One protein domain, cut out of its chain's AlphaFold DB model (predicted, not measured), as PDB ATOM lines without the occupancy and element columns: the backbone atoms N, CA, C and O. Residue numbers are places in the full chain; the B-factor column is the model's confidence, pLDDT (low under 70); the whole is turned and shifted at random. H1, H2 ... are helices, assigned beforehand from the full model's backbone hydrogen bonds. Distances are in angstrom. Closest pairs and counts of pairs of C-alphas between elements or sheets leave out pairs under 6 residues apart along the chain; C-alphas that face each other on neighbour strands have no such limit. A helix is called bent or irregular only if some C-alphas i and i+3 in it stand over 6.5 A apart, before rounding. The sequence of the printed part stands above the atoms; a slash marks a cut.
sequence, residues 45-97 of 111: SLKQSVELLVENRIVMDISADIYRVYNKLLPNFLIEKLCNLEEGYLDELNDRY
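This is residues 45 to 97 of the 111 residues of the protein "Transcriptional regulator" of Streptococcus suis (UniProt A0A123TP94). Four short helices are joined by brief links: H1, the longest, and H4 point the same way along one end of the domain's longest axis, H4 shifted onward along that direction, while H2 sits off at the other end of that axis. H3 runs back between these parts at a slant, with its first residue, Asn 76, by the first turn of H4 and by the first turn of H2, and its last residue, Cys 83, by the first turn of H1. The printed part has 53 residues, with four named helices in the order H1, H2, H3, H4 and no named strand, and its class is all helix, with 36 of the 53 residues in the named helices. The whole is compact, with a radius of gyration of the C-alphas of 10.4 A, and rounded in outline, its C-alphas spanning 25 by 21 by 19 A.

The longest helix, H1, holds residues 45 to 55, Ser 45 to Glu 55, and measures 15.3 A from first to last C-alpha. It begins with C-alpha 45 at (280.996, 193.906, 214.833) and ends with C-alpha 55 at (284.907, 208.665, 214.167). H3 holds residues 76 to 83, Asn 76 to Cys 83, and is 10.4 A long by the same measure. H4 holds residues 89 to 96, Tyr 89 to Arg 96, is 10.9 A long, and ends with C-alpha 96 at (279.489, 218.201, 211.384). H2 holds residues 62 to 70, Ile 62 to Tyr 70, is 11.7 A long, and ends with C-alpha 70 at (283.963, 199.711, 192.456).

H1 and H3 only just touch, with 3 pairs of C-alphas within 8 A. The closest C-alphas of the two are those of Lys 47 and Cys 83, 5.5 A apart. H1 and H3 run opposite ways at a steep tilt of 42 degrees, and their centres are 12.5 A apart. H3 and H4 touch as well, with 4 pairs of C-alphas within 8 A. The closest C-alphas of these two are those of Asn 76 and Leu 90, 6.3 A apart. H3 and H4 run opposite ways at a steep tilt of 47 degrees. H1 and H4 are near each other: no pair of their C-alphas is within 8 A, but 5 pairs are within 10 A. H2 touches no helix. It is close to but not clearly touching H3, and the closest C-alphas of the two, those of Ser 63 and Asn 76, are 6.7 A apart. The lines of H2 and H3 stand about perpendicular, at 78 degrees, and their centres are 13.6 A apart. H2 and H4 are apart, and so are H1 and H2. In H1, H2, H3 and H4, every backbone O i to N i+4 pair is within hydrogen-bond range. No helix is bent or irregular.

The two C-alphas farthest apart in the domain are those of Tyr 70, the last residue of H2, and Arg 96, the last residue of H4, at 26.8 A. The first and last printed C-alphas, those of Ser 45 and Tyr 97, are 24.7 A apart. The printed part has no cut; it covers residues 45 to 97 of a full chain of 111 residues. No link is long: the link from H1 to H2, with 6 residues, is short, and the links from H2 to H3 and from H3 to H4, with 5 residues each, are tight. The mean pLDDT of the printed part of this model is 89.0, and no printed residue is under 70. Over H4 the mean is 83, against 92 over H1, 90 over H2 and 92 over H3.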
ATOM      1  N   SER A  45     279.596 193.635 215.176       90.56
ATOM      2  CA  SER A  45     280.996 193.906 214.833       90.56
ATOM      3  C   SER A  45     281.140 194.787 213.597       90.56
ATOM      4  O   SER A  45     282.067 195.587 213.532       90.56
ATOM      5  N   LEU A  46     280.230 194.658 212.623       91.56
ATOM      6  CA  LEU A  46     280.250 195.493 211.425       91.56
ATOM      7  C   LEU A  46     279.902 196.945 211.768       91.56
ATOM      8  O   LEU A  46     280.681 197.824 211.414       91.56
ATOM      9  N   LYS A  47     278.812 197.169 212.521       93.62
ATOM     10  CA  LYS A  47     278.421 198.496 213.031       93.62
ATOM     11  C   LYS A  47     279.609 199.175 213.724       93.62
ATOM     12  O   LYS A  47     280.070 200.218 213.273       93.62
ATOM     13  N   GLN A  48     280.180 198.505 214.726       93.69
ATOM     14  CA  GLN A  48     281.292 199.032 215.525       93.69
ATOM     15  C   GLN A  48     282.549 199.322 214.699       93.69
ATOM     16  O   GLN A  48     283.251 200.297 214.951       93.69
ATOM     17  N   SER A  49     282.858 198.475 213.713       93.50
ATOM     18  CA  SER A  49     284.024 198.689 212.849       93.50
ATOM     19  C   SER A  49     283.851 199.935 211.985       93.50
ATOM     20  O   SER A  49     284.805 200.684 211.800       93.50
ATOM     21  N   VAL A  50     282.644 200.161 211.460       92.31
ATOM     22  CA  VAL A  50     282.354 201.343 210.641       92.31
ATOM     23  C   VAL A  50     282.379 202.610 211.495       92.31
ATOM     24  O   VAL A  50     283.062 203.557 211.117       92.31
ATOM     25  N   GLU A  51     281.731 202.602 212.662       92.56
ATOM     26  CA  GLU A  51     281.772 203.720 213.618       92.56
ATOM     27  C   GLU A  51     283.216 204.100 213.962       92.56
ATOM     28  O   GLU A  51     283.609 205.256 213.819       92.56
ATOM     29  N   LEU A  52     284.058 203.111 214.283       93.56
ATOM     30  CA  LEU A  52     285.468 203.336 214.599       93.56
ATOM     31  C   LEU A  52     286.223 204.011 213.447       93.56
ATOM     32  O   LEU A  52     287.001 204.939 213.686       93.56
ATOM     33  N   LEU A  53     286.022 203.565 212.204       92.12
ATOM     34  CA  LEU A  53     286.706 204.139 211.040       92.12
ATOM     35  C   LEU A  53     286.294 205.593 210.785       92.12
ATOM     36  O   LEU A  53     287.151 206.419 210.453       92.12
ATOM     37  N   VAL A  54     285.005 205.897 210.933       89.69
ATOM     38  CA  VAL A  54     284.462 207.222 210.619       89.69
ATOM     39  C   VAL A  54     284.738 208.221 211.744       89.69
ATOM     40  O   VAL A  54     285.187 209.337 211.476       89.69
ATOM     41  N   GLU A  55     284.593 207.819 213.007       88.25
ATOM     42  CA  GLU A  55     284.907 208.665 214.167       88.25
ATOM     43  C   GLU A  55     286.385 209.077 214.206       88.25
ATOM     44  O   GLU A  55     286.708 210.226 214.515       88.25
ATOM     45  N   ASN A  56     287.286 208.168 213.820       89.50
ATOM     46  CA  ASN A  56     288.722 208.445 213.719       89.50
ATOM     47  C   ASN A  56     289.124 209.117 212.394       89.50
ATOM     48  O   ASN A  56     290.315 209.322 212.153       89.50
ATOM     49  N   ARG A  57     288.158 209.465 211.531       84.50
ATOM     50  CA  ARG A  57     288.373 210.106 210.220       84.50
ATOM     51  C   ARG A  57     289.351 209.358 209.311       84.50
ATOM     52  O   ARG A  57     290.054 209.970 208.508       84.50
ATOM     53  N   ILE A  58     289.396 208.034 209.430       86.81
ATOM     54  CA  ILE A  58     290.144 207.180 208.500       86.81
ATOM     55  C   ILE A  58     289.396 207.128 207.164       86.81
ATOM     56  O   ILE A  58     290.019 207.140 206.105       86.81
ATOM     57  N   VAL A  59     288.062 207.122 207.227       85.31
ATOM     58  CA  VAL A  59     287.165 207.205 206.071       85.31
ATOM     59  C   VAL A  59     286.255 208.415 206.256       85.31
ATOM     60  O   VAL A  59     285.583 208.523 207.278       85.31
ATOM     61  N   MET A  60     286.266 209.335 205.290       80.06
ATOM     62  CA  MET A  60     285.481 210.578 205.347       80.06
ATOM     63  C   MET A  60     284.189 210.482 204.534       80.06
ATOM     64  O   MET A  60     283.149 210.929 204.998       80.06
ATOM     65  N   ASP A  61     284.242 209.874 203.346       86.75
ATOM     66  CA  ASP A  61     283.078 209.686 202.481       86.75
ATOM     67  C   ASP A  61     283.078 208.262 201.915       86.75
ATOM     68  O   ASP A  61     283.691 207.960 200.888       86.75
ATOM     69  N   ILE A  62     282.367 207.380 202.617       87.75
ATOM     70  CA  ILE A  62     282.238 205.966 202.250       87.75
ATOM     71  C   ILE A  62     281.612 205.829 200.855       87.75
ATOM     72  O   ILE A  62     282.002 204.950 200.084       87.75
ATOM     73  N   SER A  63     280.654 206.694 200.508       88.75
ATOM     74  CA  SER A  63     279.947 206.624 199.226       88.75
ATOM     75  C   SER A  63     280.887 206.934 198.055       88.75
ATOM     76  O   SER A  63     280.908 206.198 197.060       88.75
ATOM     77  N   ALA A  64     281.730 207.960 198.206       88.06
ATOM     78  CA  ALA A  64     282.729 208.339 197.216       88.06
ATOM     79  C   ALA A  64     283.845 207.295 197.099       88.06
ATOM     80  O   ALA A  64     284.273 206.976 195.984       88.06
ATOM     81  N   ASP A  65     284.283 206.715 198.217       88.88
ATOM     82  CA  ASP A  65     285.310 205.672 198.217       88.88
ATOM     83  C   ASP A  65     284.823 204.393 197.523       88.88
ATOM     84  O   ASP A  65     285.532 203.823 196.686       88.88
ATOM     85  N   ILE A  66     283.579 203.975 197.780       90.00
ATOM     86  CA  ILE A  66     282.964 202.841 197.077       90.00
ATOM     87  C   ILE A  66     282.847 203.134 195.579       90.00
ATOM     88  O   ILE A  66     283.164 202.267 194.756       90.00
ATOM     89  N   TYR A  67     282.452 204.352 195.206       91.25
ATOM     90  CA  TYR A  67     282.405 204.754 193.805       91.25
ATOM     91  C   TYR A  67     283.786 204.687 193.150       91.25
ATOM     92  O   TYR A  67     283.926 204.115 192.070       91.25
ATOM     93  N   ARG A  68     284.825 205.188 193.818       90.19
ATOM     94  CA  ARG A  68     286.193 205.186 193.293       90.19
ATOM     95  C   ARG A  68     286.748 203.777 193.080       90.19
ATOM     96  O   ARG A  68     287.450 203.551 192.097       90.19
ATOM     97  N   VAL A  69     286.468 202.849 193.993       93.25
ATOM     98  CA  VAL A  69     287.020 201.485 193.939       93.25
ATOM     99  C   VAL A  69     286.196 200.573 193.030       93.25
ATOM    100  O   VAL A  69     286.760 199.786 192.271       93.25
ATOM    101  N   TYR A  70     284.869 200.678 193.084       92.56
ATOM    102  CA  TYR A  70     283.963 199.711 192.456       92.56
ATOM    103  C   TYR A  70     283.142 200.288 191.297       92.56
ATOM    104  O   TYR A  70     282.405 199.544 190.647       92.56
ATOM    105  N   ASN A  71     283.247 201.591 191.021       92.62
ATOM    106  CA  ASN A  71     282.436 202.309 190.032       92.62
ATOM    107  C   ASN A  71     280.924 202.115 190.260       92.62
ATOM    108  O   ASN A  71     280.135 201.947 189.324       92.62
ATOM    109  N   LYS A  72     280.522 202.080 191.537       90.44
ATOM    110  CA  LYS A  72     279.134 201.950 191.989       90.44
ATOM    111  C   LYS A  72     278.822 203.056 192.983       90.44
ATOM    112  O   LYS A  72     279.562 203.246 193.937       90.44
ATOM    113  N   LEU A  73     277.716 203.758 192.760       90.00
ATOM    114  CA  LEU A  73     277.205 204.739 193.708       90.00
ATOM    115  C   LEU A  73     276.224 204.042 194.650       90.00
ATOM    116  O   LEU A  73     275.233 203.470 194.189       90.00
ATOM    117  N   LEU A  74     276.500 204.088 195.950       90.69
ATOM    118  CA  LEU A  74     275.573 203.645 196.985       90.69
ATOM    119  C   LEU A  74     275.157 204.858 197.828       90.69
ATOM    120  O   LEU A  74     276.034 205.542 198.347       90.69
ATOM    121  N   PRO A  75     273.847 205.132 197.971       91.38
ATOM    122  CA  PRO A  75     273.361 206.180 198.866       91.38
ATOM    123  C   PRO A  75     273.672 205.884 200.340       91.38
ATOM    124  O   PRO A  75     273.677 204.718 200.741       91.38
ATOM    125  N   ASN A  76     273.820 206.931 201.156       90.81
ATOM    126  CA  ASN A  76     274.130 206.819 202.587       90.81
ATOM    127  C   ASN A  76     273.117 205.955 203.349       90.81
ATOM    128  O   ASN A  76     273.524 204.994 203.995       90.81
ATOM    129  N   PHE A  77     271.810 206.170 203.151       93.44
ATOM    130  CA  PHE A  77     270.764 205.355 203.793       93.44
ATOM    131  C   PHE A  77     270.915 203.845 203.513       93.44
ATOM    132  O   PHE A  77     270.574 202.993 204.336       93.44
ATOM    133  N   LEU A  78     271.401 203.485 202.317       93.12
ATOM    134  CA  LEU A  78     271.575 202.090 201.927       93.12
ATOM    135  C   LEU A  78     272.805 201.498 202.616       93.12
ATOM    136  O   LEU A  78     272.753 200.361 203.084       93.12
ATOM    137  N   ILE A  79     273.887 202.272 202.694       92.31
ATOM    138  CA  ILE A  79     275.111 201.899 203.410       92.31
ATOM    139  C   ILE A  79     274.794 201.703 204.896       92.31
ATOM    140  O   ILE A  79     275.151 200.672 205.459       92.31
ATOM    141  N   GLU A  80     274.049 202.626 205.505       93.44
ATOM    142  CA  GLU A  80     273.622 202.546 206.904       93.44
ATOM    143  C   GLU A  80     272.855 201.258 207.191       93.44
ATOM    144  O   GLU A  80     273.200 200.506 208.105       93.44
ATOM    145  N   LYS A  81     271.876 200.937 206.341       92.12
ATOM    146  CA  LYS A  81     271.077 199.718 206.476       92.12
ATOM    147  C   LYS A  81     271.906 198.442 206.315       92.12
ATOM    148  O   LYS A  81     271.671 197.471 207.031       92.12
ATOM    149  N   LEU A  82     272.863 198.428 205.387       91.00
ATOM    150  CA  LEU A  82     273.750 197.278 205.168       91.00
ATOM    151  C   LEU A  82     274.745 197.089 206.321       91.00
ATOM    152  O   LEU A  82     275.047 195.957 206.697       91.00
ATOM    153  N   CYS A  83     275.232 198.190 206.889       91.19
ATOM    154  CA  CYS A  83     276.191 198.199 207.990       91.19
ATOM    155  C   CYS A  83     275.536 198.145 209.376       91.19
ATOM    156  O   CYS A  83     276.254 198.074 210.373       91.19
ATOM    157  N   ASN A  84     274.200 198.128 209.444       92.62
ATOM    158  CA  ASN A  84     273.429 198.151 210.687       92.62
ATOM    159  C   ASN A  84     273.757 199.387 211.552       92.62
ATOM    160  O   ASN A  84     273.888 199.283 212.773       92.62
ATOM    161  N   LEU A  85     273.928 200.540 210.904       92.62
ATOM    162  CA  LEU A  85     274.115 201.847 211.538       92.62
ATOM    163  C   LEU A  85     272.766 202.476 211.907       92.62
ATOM    164  O   LEU A  85     271.706 201.994 211.502       92.62
ATOM    165  N   GLU A  86     272.819 203.544 212.700       91.62
ATOM    166  CA  GLU A  86     271.647 204.377 212.975       91.62
ATOM    167  C   GLU A  86     271.260 205.182 211.729       91.62
ATOM    168  O   GLU A  86     272.110 205.532 210.911       91.62
ATOM    169  N   GLU A  87     269.959 205.411 211.560       92.12
ATOM    170  CA  GLU A  87     269.425 206.131 210.406       92.12
ATOM    171  C   GLU A  87     269.899 207.588 210.430       92.12
ATOM    172  O   GLU A  87     269.728 208.276 211.435       92.12
ATOM    173  N   GLY A  88     270.509 208.042 209.334       89.38
ATOM    174  CA  GLY A  88     271.072 209.389 209.220       89.38
ATOM    175  C   GLY A  88     272.453 209.563 209.859       89.38
ATOM    176  O   GLY A  88     272.995 210.666 209.824       89.38
ATOM    177  N   TYR A  89     273.060 208.501 210.399       91.25
ATOM    178  CA  TYR A  89     274.386 208.558 211.025       91.25
ATOM    179  C   TYR A  89     275.455 209.163 210.099       91.25
ATOM    180  O   TYR A  89     276.249 210.005 210.525       91.25
ATOM    181  N   LEU A  90     275.488 208.762 208.825       88.25
ATOM    182  CA  LEU A  90     276.484 209.252 207.867       88.25
ATOM    183  C   LEU A  90     276.195 210.685 207.407       88.25
ATOM    184  O   LEU A  90     277.128 211.439 207.122       88.25
ATOM    185  N   ASP A  91     274.923 211.073 207.356       87.12
ATOM    186  CA  ASP A  91     274.518 212.427 206.976       87.12
ATOM    187  C   ASP A  91     274.861 213.438 208.086       87.12
ATOM    188  O   ASP A  91     275.474 214.470 207.805       87.12
ATOM    189  N   GLU A  92     274.613 213.100 209.356       85.50
ATOM    190  CA  GLU A  92     275.009 213.931 210.506       85.50
ATOM    191  C   GLU A  92     276.526 214.177 210.567       85.50
ATOM    192  O   GLU A  92     276.998 215.251 210.961       85.50
ATOM    193  N   LEU A  93     277.318 213.176 210.181       78.94
ATOM    194  CA  LEU A  93     278.772 213.289 210.134       78.94
ATOM    195  C   LEU A  93     279.242 214.235 209.029       78.94
ATOM    196  O   LEU A  93     280.161 215.024 209.270       78.94
ATOM    197  N   ASN A  94     278.593 214.202 207.864       77.75
ATOM    198  CA  ASN A  94     278.849 215.151 206.782       77.75
ATOM    199  C   ASN A  94     278.482 216.586 207.186       77.75
ATOM    200  O   ASN A  94     279.226 217.514 206.863       77.75
ATOM    201  N   ASP A  95     277.397 216.775 207.938       78.75
ATOM    202  CA  ASP A  95     276.995 218.095 208.437       78.75
ATOM    203  C   ASP A  95     277.972 218.644 209.488       78.75
ATOM    204  O   ASP A  95     278.307 219.833 209.476       78.75
ATOM    205  N   ARG A  96     278.479 217.791 210.390       73.69
ATOM    206  CA  ARG A  96     279.489 218.201 211.384       73.69
ATOM    207  C   ARG A  96     280.850 218.494 210.770       73.69
ATOM    208  O   ARG A  96     281.575 219.353 211.276       73.69
ATOM    209  N   TYR A  97     281.211 217.775 209.714       70.94
ATOM    210  CA  TYR A  97     282.497 217.903 209.040       70.94
ATOM    211  C   TYR A  97     282.279 218.119 207.546       70.94
ATOM    212  O   TYR A  97     282.577 217.231 206.747       70.94
TER     213      TYR A  97